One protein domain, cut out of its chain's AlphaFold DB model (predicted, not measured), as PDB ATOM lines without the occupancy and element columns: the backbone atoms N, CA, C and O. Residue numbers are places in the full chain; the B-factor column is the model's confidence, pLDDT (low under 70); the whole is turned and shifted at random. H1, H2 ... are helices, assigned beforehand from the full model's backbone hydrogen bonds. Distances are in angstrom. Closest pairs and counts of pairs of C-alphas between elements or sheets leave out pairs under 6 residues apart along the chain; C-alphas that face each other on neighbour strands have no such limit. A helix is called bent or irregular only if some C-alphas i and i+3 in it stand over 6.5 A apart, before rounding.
ATOM      1  N   ALA A   2     -18.759   5.022 -64.329       61.88
ATOM      2  CA  ALA A   2     -18.289   5.944 -63.275       61.88
ATOM      3  C   ALA A   2     -19.374   6.457 -62.294       61.88
ATOM      4  O   ALA A   2     -19.088   6.704 -61.126       61.88
ATOM      5  N   SER A   3     -20.634   6.580 -62.731       72.00
ATOM      6  CA  SER A   3     -21.701   7.183 -61.914       72.00
ATOM      7  C   SER A   3     -22.180   6.295 -60.748       72.00
ATOM      8  O   SER A   3     -22.437   6.793 -59.652       72.00
ATOM      9  N   LEU A   4     -22.231   4.968 -60.936       78.94
ATOM     10  CA  LEU A   4     -22.607   4.014 -59.880       78.94
ATOM     11  C   LEU A   4     -21.521   3.905 -58.807       78.94
ATOM     12  O   LEU A   4     -21.821   4.004 -57.620       78.94
ATOM     13  N   PHE A   5     -20.256   3.806 -59.221       80.00
ATOM     14  CA  PHE A   5     -19.121   3.839 -58.298       80.00
ATOM     15  C   PHE A   5     -19.066   5.149 -57.511       80.00
ATOM     16  O   PHE A   5     -18.858   5.117 -56.303       80.00
ATOM     17  N   ASN A   6     -19.337   6.291 -58.148       79.31
ATOM     18  CA  ASN A   6     -19.358   7.580 -57.458       79.31
ATOM     19  C   ASN A   6     -20.524   7.692 -56.453       79.31
ATOM     20  O   ASN A   6     -20.367   8.264 -55.377       79.31
ATOM     21  N   ARG A   7     -21.690   7.098 -56.747       77.81
ATOM     22  CA  ARG A   7     -22.809   7.008 -55.789       77.81
ATOM     23  C   ARG A   7     -22.490   6.102 -54.606       77.81
ATOM     24  O   ARG A   7     -22.777   6.488 -53.479       77.81
ATOM     25  N   ILE A   8     -21.861   4.952 -54.839       79.69
ATOM     26  CA  ILE A   8     -21.410   4.053 -53.766       79.69
ATOM     27  C   ILE A   8     -20.315   4.730 -52.935       79.69
ATOM     28  O   ILE A   8     -20.367   4.673 -51.714       79.69
ATOM     29  N   ALA A   9     -19.375   5.440 -53.564       81.50
ATOM     30  CA  ALA A   9     -18.328   6.188 -52.872       81.50
ATOM     31  C   ALA A   9     -18.896   7.349 -52.038       81.50
ATOM     32  O   ALA A   9     -18.462   7.563 -50.907       81.50
ATOM     33  N   ARG A  10     -19.900   8.077 -52.548       80.00
ATOM     34  CA  ARG A  10     -20.628   9.106 -51.785       80.00
ATOM     35  C   ARG A  10     -21.465   8.504 -50.662       80.00
ATOM     36  O   ARG A  10     -21.510   9.078 -49.582       80.00
ATOM     37  N   LEU A  11     -22.080   7.344 -50.880       81.25
ATOM     38  CA  LEU A  11     -22.824   6.627 -49.847       81.25
ATOM     39  C   LEU A  11     -21.881   6.120 -48.752       81.25
ATOM     40  O   LEU A  11     -22.145   6.342 -47.579       81.25
ATOM     41  N   ALA A  12     -20.739   5.539 -49.115       80.19
ATOM     42  CA  ALA A  12     -19.700   5.103 -48.184       80.19
ATOM     43  C   ALA A  12     -19.073   6.274 -47.405       80.19
ATOM     44  O   ALA A  12     -18.734   6.116 -46.233       80.19
ATOM     45  N   ASN A  13     -18.953   7.454 -48.026       80.94
ATOM     46  CA  ASN A  13     -18.501   8.684 -47.366       80.94
ATOM     47  C   ASN A  13     -19.608   9.436 -46.608       80.94
ATOM     48  O   ASN A  13     -19.299  10.325 -45.819       80.94
ATOM     49  N   SER A  14     -20.879   9.073 -46.794       83.31
ATOM     50  CA  SER A  14     -21.999   9.626 -46.032       83.31
ATOM     51  C   SER A  14     -21.977   9.100 -44.590       83.31
ATOM     52  O   SER A  14     -21.630   7.934 -44.364       83.31
ATOM     53  N   PRO A  15     -22.393   9.903 -43.589       79.31
ATOM     54  CA  PRO A  15     -22.527   9.445 -42.205       79.31
ATOM     55  C   PRO A  15     -23.403   8.188 -42.069       79.31
ATOM     56  O   PRO A  15     -23.135   7.347 -41.210       79.31
ATOM     57  N   GLN A  16     -24.402   8.008 -42.938       83.00
ATOM     58  CA  GLN A  16     -25.251   6.812 -42.950       83.00
ATOM     59  C   GLN A  16     -24.506   5.571 -43.466       83.00
ATOM     60  O   GLN A  16     -24.588   4.509 -42.849       83.00
ATOM     61  N   GLY A  17     -23.719   5.687 -44.541       84.81
ATOM     62  CA  GLY A  17     -22.941   4.554 -45.047       84.81
ATOM     63  C   GLY A  17     -21.730   4.226 -44.180       84.81
ATOM     64  O   GLY A  17     -21.426   3.052 -44.002       84.81
ATOM     65  N   ARG A  18     -21.101   5.218 -43.534       84.69
ATOM     66  CA  ARG A  18     -20.087   4.957 -42.498       84.69
ATOM     67  C   ARG A  18     -20.661   4.133 -41.348       84.69
ATOM     68  O   ARG A  18     -20.012   3.180 -40.930       84.69
ATOM     69  N   ARG A  19     -21.877   4.444 -40.879       87.81
ATOM     70  CA  ARG A  19     -22.579   3.636 -39.864       87.81
ATOM     71  C   ARG A  19     -22.880   2.226 -40.366       87.81
ATOM     72  O   ARG A  19     -22.608   1.279 -39.642       87.81
ATOM     73  N   ALA A  20     -23.361   2.071 -41.599       87.12
ATOM     74  CA  ALA A  20     -23.612   0.756 -42.191       87.12
ATOM     75  C   ALA A  20     -22.325  -0.083 -42.318       87.12
ATOM     76  O   ALA A  20     -22.300  -1.249 -41.929       87.12
ATOM     77  N   ILE A  21     -21.225   0.520 -42.780       87.44
ATOM     78  CA  ILE A  21     -19.910  -0.129 -42.866       87.44
ATOM     79  C   ILE A  21     -19.371  -0.452 -41.471       87.44
ATOM     80  O   ILE A  21     -18.790  -1.515 -41.284       87.44
ATOM     81  N   GLN A  22     -19.551   0.427 -40.483       84.69
ATOM     82  CA  GLN A  22     -19.134   0.158 -39.106       84.69
ATOM     83  C   GLN A  22     -19.954  -0.958 -38.467       84.69
ATOM     84  O   GLN A  22     -19.358  -1.821 -37.836       84.69
ATOM     85  N   GLN A  23     -21.270  -1.002 -38.671       84.81
ATOM     86  CA  GLN A  23     -22.111  -2.105 -38.206       84.81
ATOM     87  C   GLN A  23     -21.719  -3.416 -38.883       84.81
ATOM     88  O   GLN A  23     -21.546  -4.414 -38.197       84.81
ATOM     89  N   ALA A  24     -21.489  -3.408 -40.199       83.44
ATOM     90  CA  ALA A  24     -20.998  -4.576 -40.925       83.44
ATOM     91  C   ALA A  24     -19.619  -5.025 -40.416       83.44
ATOM     92  O   ALA A  24     -19.401  -6.211 -40.180       83.44
ATOM     93  N   LYS A  25     -18.697  -4.082 -40.180       82.69
ATOM     94  CA  LYS A  25     -17.380  -4.357 -39.589       82.69
ATOM     95  C   LYS A  25     -17.491  -4.882 -38.166       82.69
ATOM     96  O   LYS A  25     -16.763  -5.803 -37.842       82.69
ATOM     97  N   GLN A  26     -18.369  -4.336 -37.331       81.06
ATOM     98  CA  GLN A  26     -18.606  -4.816 -35.967       81.06
ATOM     99  C   GLN A  26     -19.212  -6.216 -35.984       81.06
ATOM    100  O   GLN A  26     -18.715  -7.085 -35.284       81.06
ATOM    101  N   PHE A  27     -20.196  -6.472 -36.847       78.69
ATOM    102  CA  PHE A  27     -20.748  -7.810 -37.063       78.69
ATOM    103  C   PHE A  27     -19.684  -8.809 -37.528       78.69
ATOM    104  O   PHE A  27     -19.687  -9.952 -37.080       78.69
ATOM    105  N   ALA A  28     -18.771  -8.385 -38.404       77.31
ATOM    106  CA  ALA A  28     -17.677  -9.216 -38.899       77.31
ATOM    107  C   ALA A  28     -16.540  -9.399 -37.874       77.31
ATOM    108  O   ALA A  28     -15.913 -10.460 -37.835       77.31
ATOM    109  N   ASN A  29     -16.266  -8.382 -37.053       79.69
ATOM    110  CA  ASN A  29     -15.254  -8.423 -35.998       79.69
ATOM    111  C   ASN A  29     -15.755  -9.069 -34.715       79.69
ATOM    112  O   ASN A  29     -14.927  -9.335 -33.849       79.69
ATOM    113  N   ASP A  30     -17.055  -9.326 -34.578       82.00
ATOM    114  CA  ASP A  30     -17.613  -9.936 -33.383       82.00
ATOM    115  C   ASP A  30     -17.037 -11.355 -33.209       82.00
ATOM    116  O   ASP A  30     -17.378 -12.275 -33.969       82.00
ATOM    117  N   PRO A  31     -16.128 -11.563 -32.235       68.38
ATOM    118  CA  PRO A  31     -15.430 -12.830 -32.085       68.38
ATOM    119  C   PRO A  31     -16.399 -13.954 -31.711       68.38
ATOM    120  O   PRO A  31     -16.156 -15.101 -32.084       68.38
ATOM    121  N   ARG A  32     -17.528 -13.634 -31.058       80.06
ATOM    122  CA  ARG A  32     -18.559 -14.616 -30.696       80.06
ATOM    123  C   ARG A  32     -19.262 -15.173 -31.929       80.06
ATOM    124  O   ARG A  32     -19.405 -16.388 -32.054       80.06
ATOM    125  N   ARG A  33     -19.639 -14.311 -32.882       79.44
ATOM    126  CA  ARG A  33     -20.215 -14.761 -34.163       79.44
ATOM    127  C   ARG A  33     -19.196 -15.501 -35.014       79.44
ATOM    128  O   ARG A  33     -19.535 -16.490 -35.655       79.44
ATOM    129  N   ARG A  34     -17.936 -15.065 -34.983       78.56
ATOM    130  CA  ARG A  34     -16.838 -15.740 -35.682       78.56
ATOM    131  C   ARG A  34     -16.605 -17.154 -35.152       78.56
ATOM    132  O   ARG A  34     -16.380 -18.057 -35.949       78.56
ATOM    133  N   GLN A  35     -16.675 -17.349 -33.836       82.81
ATOM    134  CA  GLN A  35     -16.582 -18.669 -33.209       82.81
ATOM    135  C   GLN A  35     -17.768 -19.554 -33.597       82.81
ATOM    136  O   GLN A  35     -17.543 -20.646 -34.104       82.81
ATOM    137  N   GLN A  36     -19.006 -19.060 -33.481       83.56
ATOM    138  CA  GLN A  36     -20.197 -19.820 -33.893       83.56
ATOM    139  C   GLN A  36     -20.163 -20.217 -35.375       83.56
ATOM    140  O   GLN A  36     -20.483 -21.351 -35.721       83.56
ATOM    141  N   ALA A  37     -19.738 -19.306 -36.255       85.44
ATOM    142  CA  ALA A  37     -19.598 -19.594 -37.678       85.44
ATOM    143  C   ALA A  37     -18.508 -20.642 -37.944       85.44
ATOM    144  O   ALA A  37     -18.722 -21.550 -38.742       85.44
ATOM    145  N   LYS A  38     -17.356 -20.552 -37.265       85.56
ATOM    146  CA  LYS A  38     -16.295 -21.566 -37.365       85.56
ATOM    147  C   LYS A  38     -16.787 -22.938 -36.914       85.56
ATOM    148  O   LYS A  38     -16.551 -23.906 -37.626       85.56
ATOM    149  N   ASP A  39     -17.507 -23.004 -35.800       88.00
ATOM    150  CA  ASP A  39     -18.051 -24.249 -35.248       88.00
ATOM    151  C   ASP A  39     -19.067 -24.895 -36.205       88.00
ATOM    152  O   ASP A  39     -18.997 -26.086 -36.513       88.00
ATOM    153  N   ALA A  40     -19.968 -24.084 -36.768       90.62
ATOM    154  CA  ALA A  40     -20.939 -24.531 -37.763       90.62
ATOM    155  C   ALA A  40     -20.257 -25.046 -39.041       90.62
ATOM    156  O   ALA A  40     -20.584 -26.129 -39.530       90.62
ATOM    157  N   VAL A  41     -19.278 -24.300 -39.562       93.69
ATOM    158  CA  VAL A  41     -18.499 -24.696 -40.744       93.69
ATOM    159  C   VAL A  41     -17.707 -25.973 -40.470       93.69
ATOM    160  O   VAL A  41     -17.656 -26.853 -41.328       93.69
ATOM    161  N   GLU A  42     -17.128 -26.117 -39.280       93.19
ATOM    162  CA  GLU A  42     -16.398 -27.318 -38.891       93.19
ATOM    163  C   GLU A  42     -17.325 -28.532 -38.797       93.19
ATOM    164  O   GLU A  42     -17.002 -29.576 -39.365       93.19
ATOM    165  N   LYS A  43     -18.512 -28.398 -38.192       92.19
ATOM    166  CA  LYS A  43     -19.542 -29.452 -38.177       92.19
ATOM    167  C   LYS A  43     -19.920 -29.903 -39.582       92.19
ATOM    168  O   LYS A  43     -19.920 -31.103 -39.855       92.19
ATOM    169  N   VAL A  44     -20.194 -28.956 -40.482       94.50
ATOM    170  CA  VAL A  44     -20.542 -29.252 -41.880       94.50
ATOM    171  C   VAL A  44     -19.377 -29.937 -42.589       94.50
ATOM    172  O   VAL A  44     -19.568 -30.960 -43.245       94.50
ATOM    173  N   ARG A  45     -18.150 -29.436 -42.416       92.00
ATOM    174  CA  ARG A  45     -16.942 -30.039 -42.992       92.00
ATOM    175  C   ARG A  45     -16.730 -31.464 -42.488       92.00
ATOM    176  O   ARG A  45     -16.387 -32.337 -43.280       92.00
ATOM    177  N   ARG A  46     -16.954 -31.714 -41.197       90.94
ATOM    178  CA  ARG A  46     -16.806 -33.030 -40.558       90.94
ATOM    179  C   ARG A  46     -17.872 -34.009 -41.044       90.94
ATOM    180  O   ARG A  46     -17.543 -35.148 -41.359       90.94
ATOM    181  N   GLN A  47     -19.117 -33.554 -41.192       90.19
ATOM    182  CA  GLN A  47     -20.188 -34.344 -41.801       90.19
ATOM    183  C   GLN A  47     -19.879 -34.685 -43.262       90.19
ATOM    184  O   GLN A  47     -20.016 -35.837 -43.659       90.19
ATOM    185  N   LEU A  48     -19.400 -33.716 -44.048       87.19
ATOM    186  CA  LEU A  48     -19.027 -33.933 -45.445       87.19
ATOM    187  C   LEU A  48     -17.835 -34.896 -45.577       87.19
ATOM    188  O   LEU A  48     -17.827 -35.754 -46.458       87.19
ATOM    189  N   ALA A  49     -16.848 -34.783 -44.685       87.25
ATOM    190  CA  ALA A  49     -15.695 -35.676 -44.629       87.25
ATOM    191  C   ALA A  49     -16.090 -37.110 -44.239       87.25
ATOM    192  O   ALA A  49     -15.612 -38.053 -44.864       87.25
ATOM    193  N   ASN A  50     -17.001 -37.284 -43.274       83.19
ATOM    194  CA  ASN A  50     -17.548 -38.603 -42.936       83.19
ATOM    195  C   ASN A  50     -18.350 -39.201 -44.095       83.19
ATOM    196  O   ASN A  50     -18.205 -40.383 -44.384       83.19
ATOM    197  N   ARG A  51     -19.135 -38.386 -44.810       80.12
ATOM    198  CA  ARG A  51     -19.889 -38.836 -45.992       80.12
ATOM    199  C   ARG A  51     -18.982 -39.303 -47.133       80.12
ATOM    200  O   ARG A  51     -19.371 -40.180 -47.889       80.12
ATOM    201  N   ARG A  52     -17.782 -38.726 -47.251       70.75
ATOM    202  CA  ARG A  52     -16.771 -39.096 -48.257       70.75
ATOM    203  C   ARG A  52     -15.894 -40.290 -47.873       70.75
ATOM    204  O   ARG A  52     -15.225 -40.821 -48.745       70.75
ATOM    205  N   ARG A  53     -15.870 -40.693 -46.600       65.31
ATOM    206  CA  ARG A  53     -15.114 -41.866 -46.116       65.31
ATOM    207  C   ARG A  53     -15.918 -43.169 -46.109       65.31
ATOM    208  O   ARG A  53     -15.354 -44.203 -45.782       65.31
ATOM    209  N   GLY A  54     -17.210 -43.113 -46.423       60.72
ATOM    210  CA  GLY A  54     -18.095 -44.278 -46.486       60.72
ATOM    211  C   GLY A  54     -18.303 -44.837 -47.896       60.72
ATOM    212  O   GLY A  54     -19.392 -45.336 -48.153       60.72
TER     213      GLY A  54
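This is residues 2 to 54 of the 55 residues of an uncharacterized protein of Amycolatopsis sacchari (UniProt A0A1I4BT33). Three helices follow one another end to end as an open, flat arch: the longest, H3, makes one long leg, H2 makes the top, and H1 makes a shorter leg that turns off from H2 at a sharp corner. The two legs, H1 and H3, lie apart with an empty space between them, and the helices form no packed core. The printed part has 53 residues with three named helices, in the order H1, H2, H3, and no named strand; the class is all helix. The whole is extended, with a radius of gyration of the C-alphas of 18.6 A, and the C-alphas span 54 by 28 by 9 A.

Start at the longest helix, H3, residues 31 to 52, which touches no helix. Just before it along the chain look for H2, residues 15 to 29, which is close to H3 but not clearly touching; their closest C-alphas, those of Ala 28 and Arg 34, are 7.3 A apart. H2 and H3 run the same way at a steep tilt of 53 degrees. At the other end of H2 you reach H1, residues 2 to 13. H1 and H2 only just touch, with 3 pairs of C-alphas within 8 A, and they touch only at the corner by their link. Look there at Leu 11 and Gly 17, whose C-alphas are the closest of the two helices, 5.2 A apart. H1 touches H2 with residues 11 to 12 alone, and H2 touches H1 with residues 17 to 21 alone. The lines of H1 and H2 are about perpendicular, at 75 degrees. H1 and H3 are apart. In the backbones of H1, H2 and H3, every O i to N i+4 pair is within hydrogen-bond range.

Find C-alpha 31 at (-15.430, -12.830, -32.085); from there H3 runs 22 residues and 30.9 A to C-alpha 52 at (-16.771, -39.096, -48.257). H2, residues 15 to 29, measures 20.3 A from first to last C-alpha. For H1, go to C-alpha 2 at (-18.289, 5.944, -63.275); its 12 residues cover 16.1 A to C-alpha 13. None of these helices is bent.

The two C-alphas farthest apart are those of Pro 15 and Gly 54, at 54.1 A. Residues 2 to 7, which belong to H1, stand free, as do residues 22 to 54, of which 22 to 29 belong to H2 and 31 to 52 to H3. The links from H1 to H2 and from H2 to H3 are both tight, with 1 residue each, and the printed part has no cut. Read the B-factor column for the model's confidence: the mean pLDDT of the printed part is 82.1, and residue 2, residue 31 and residues 53 to 54 are under 70.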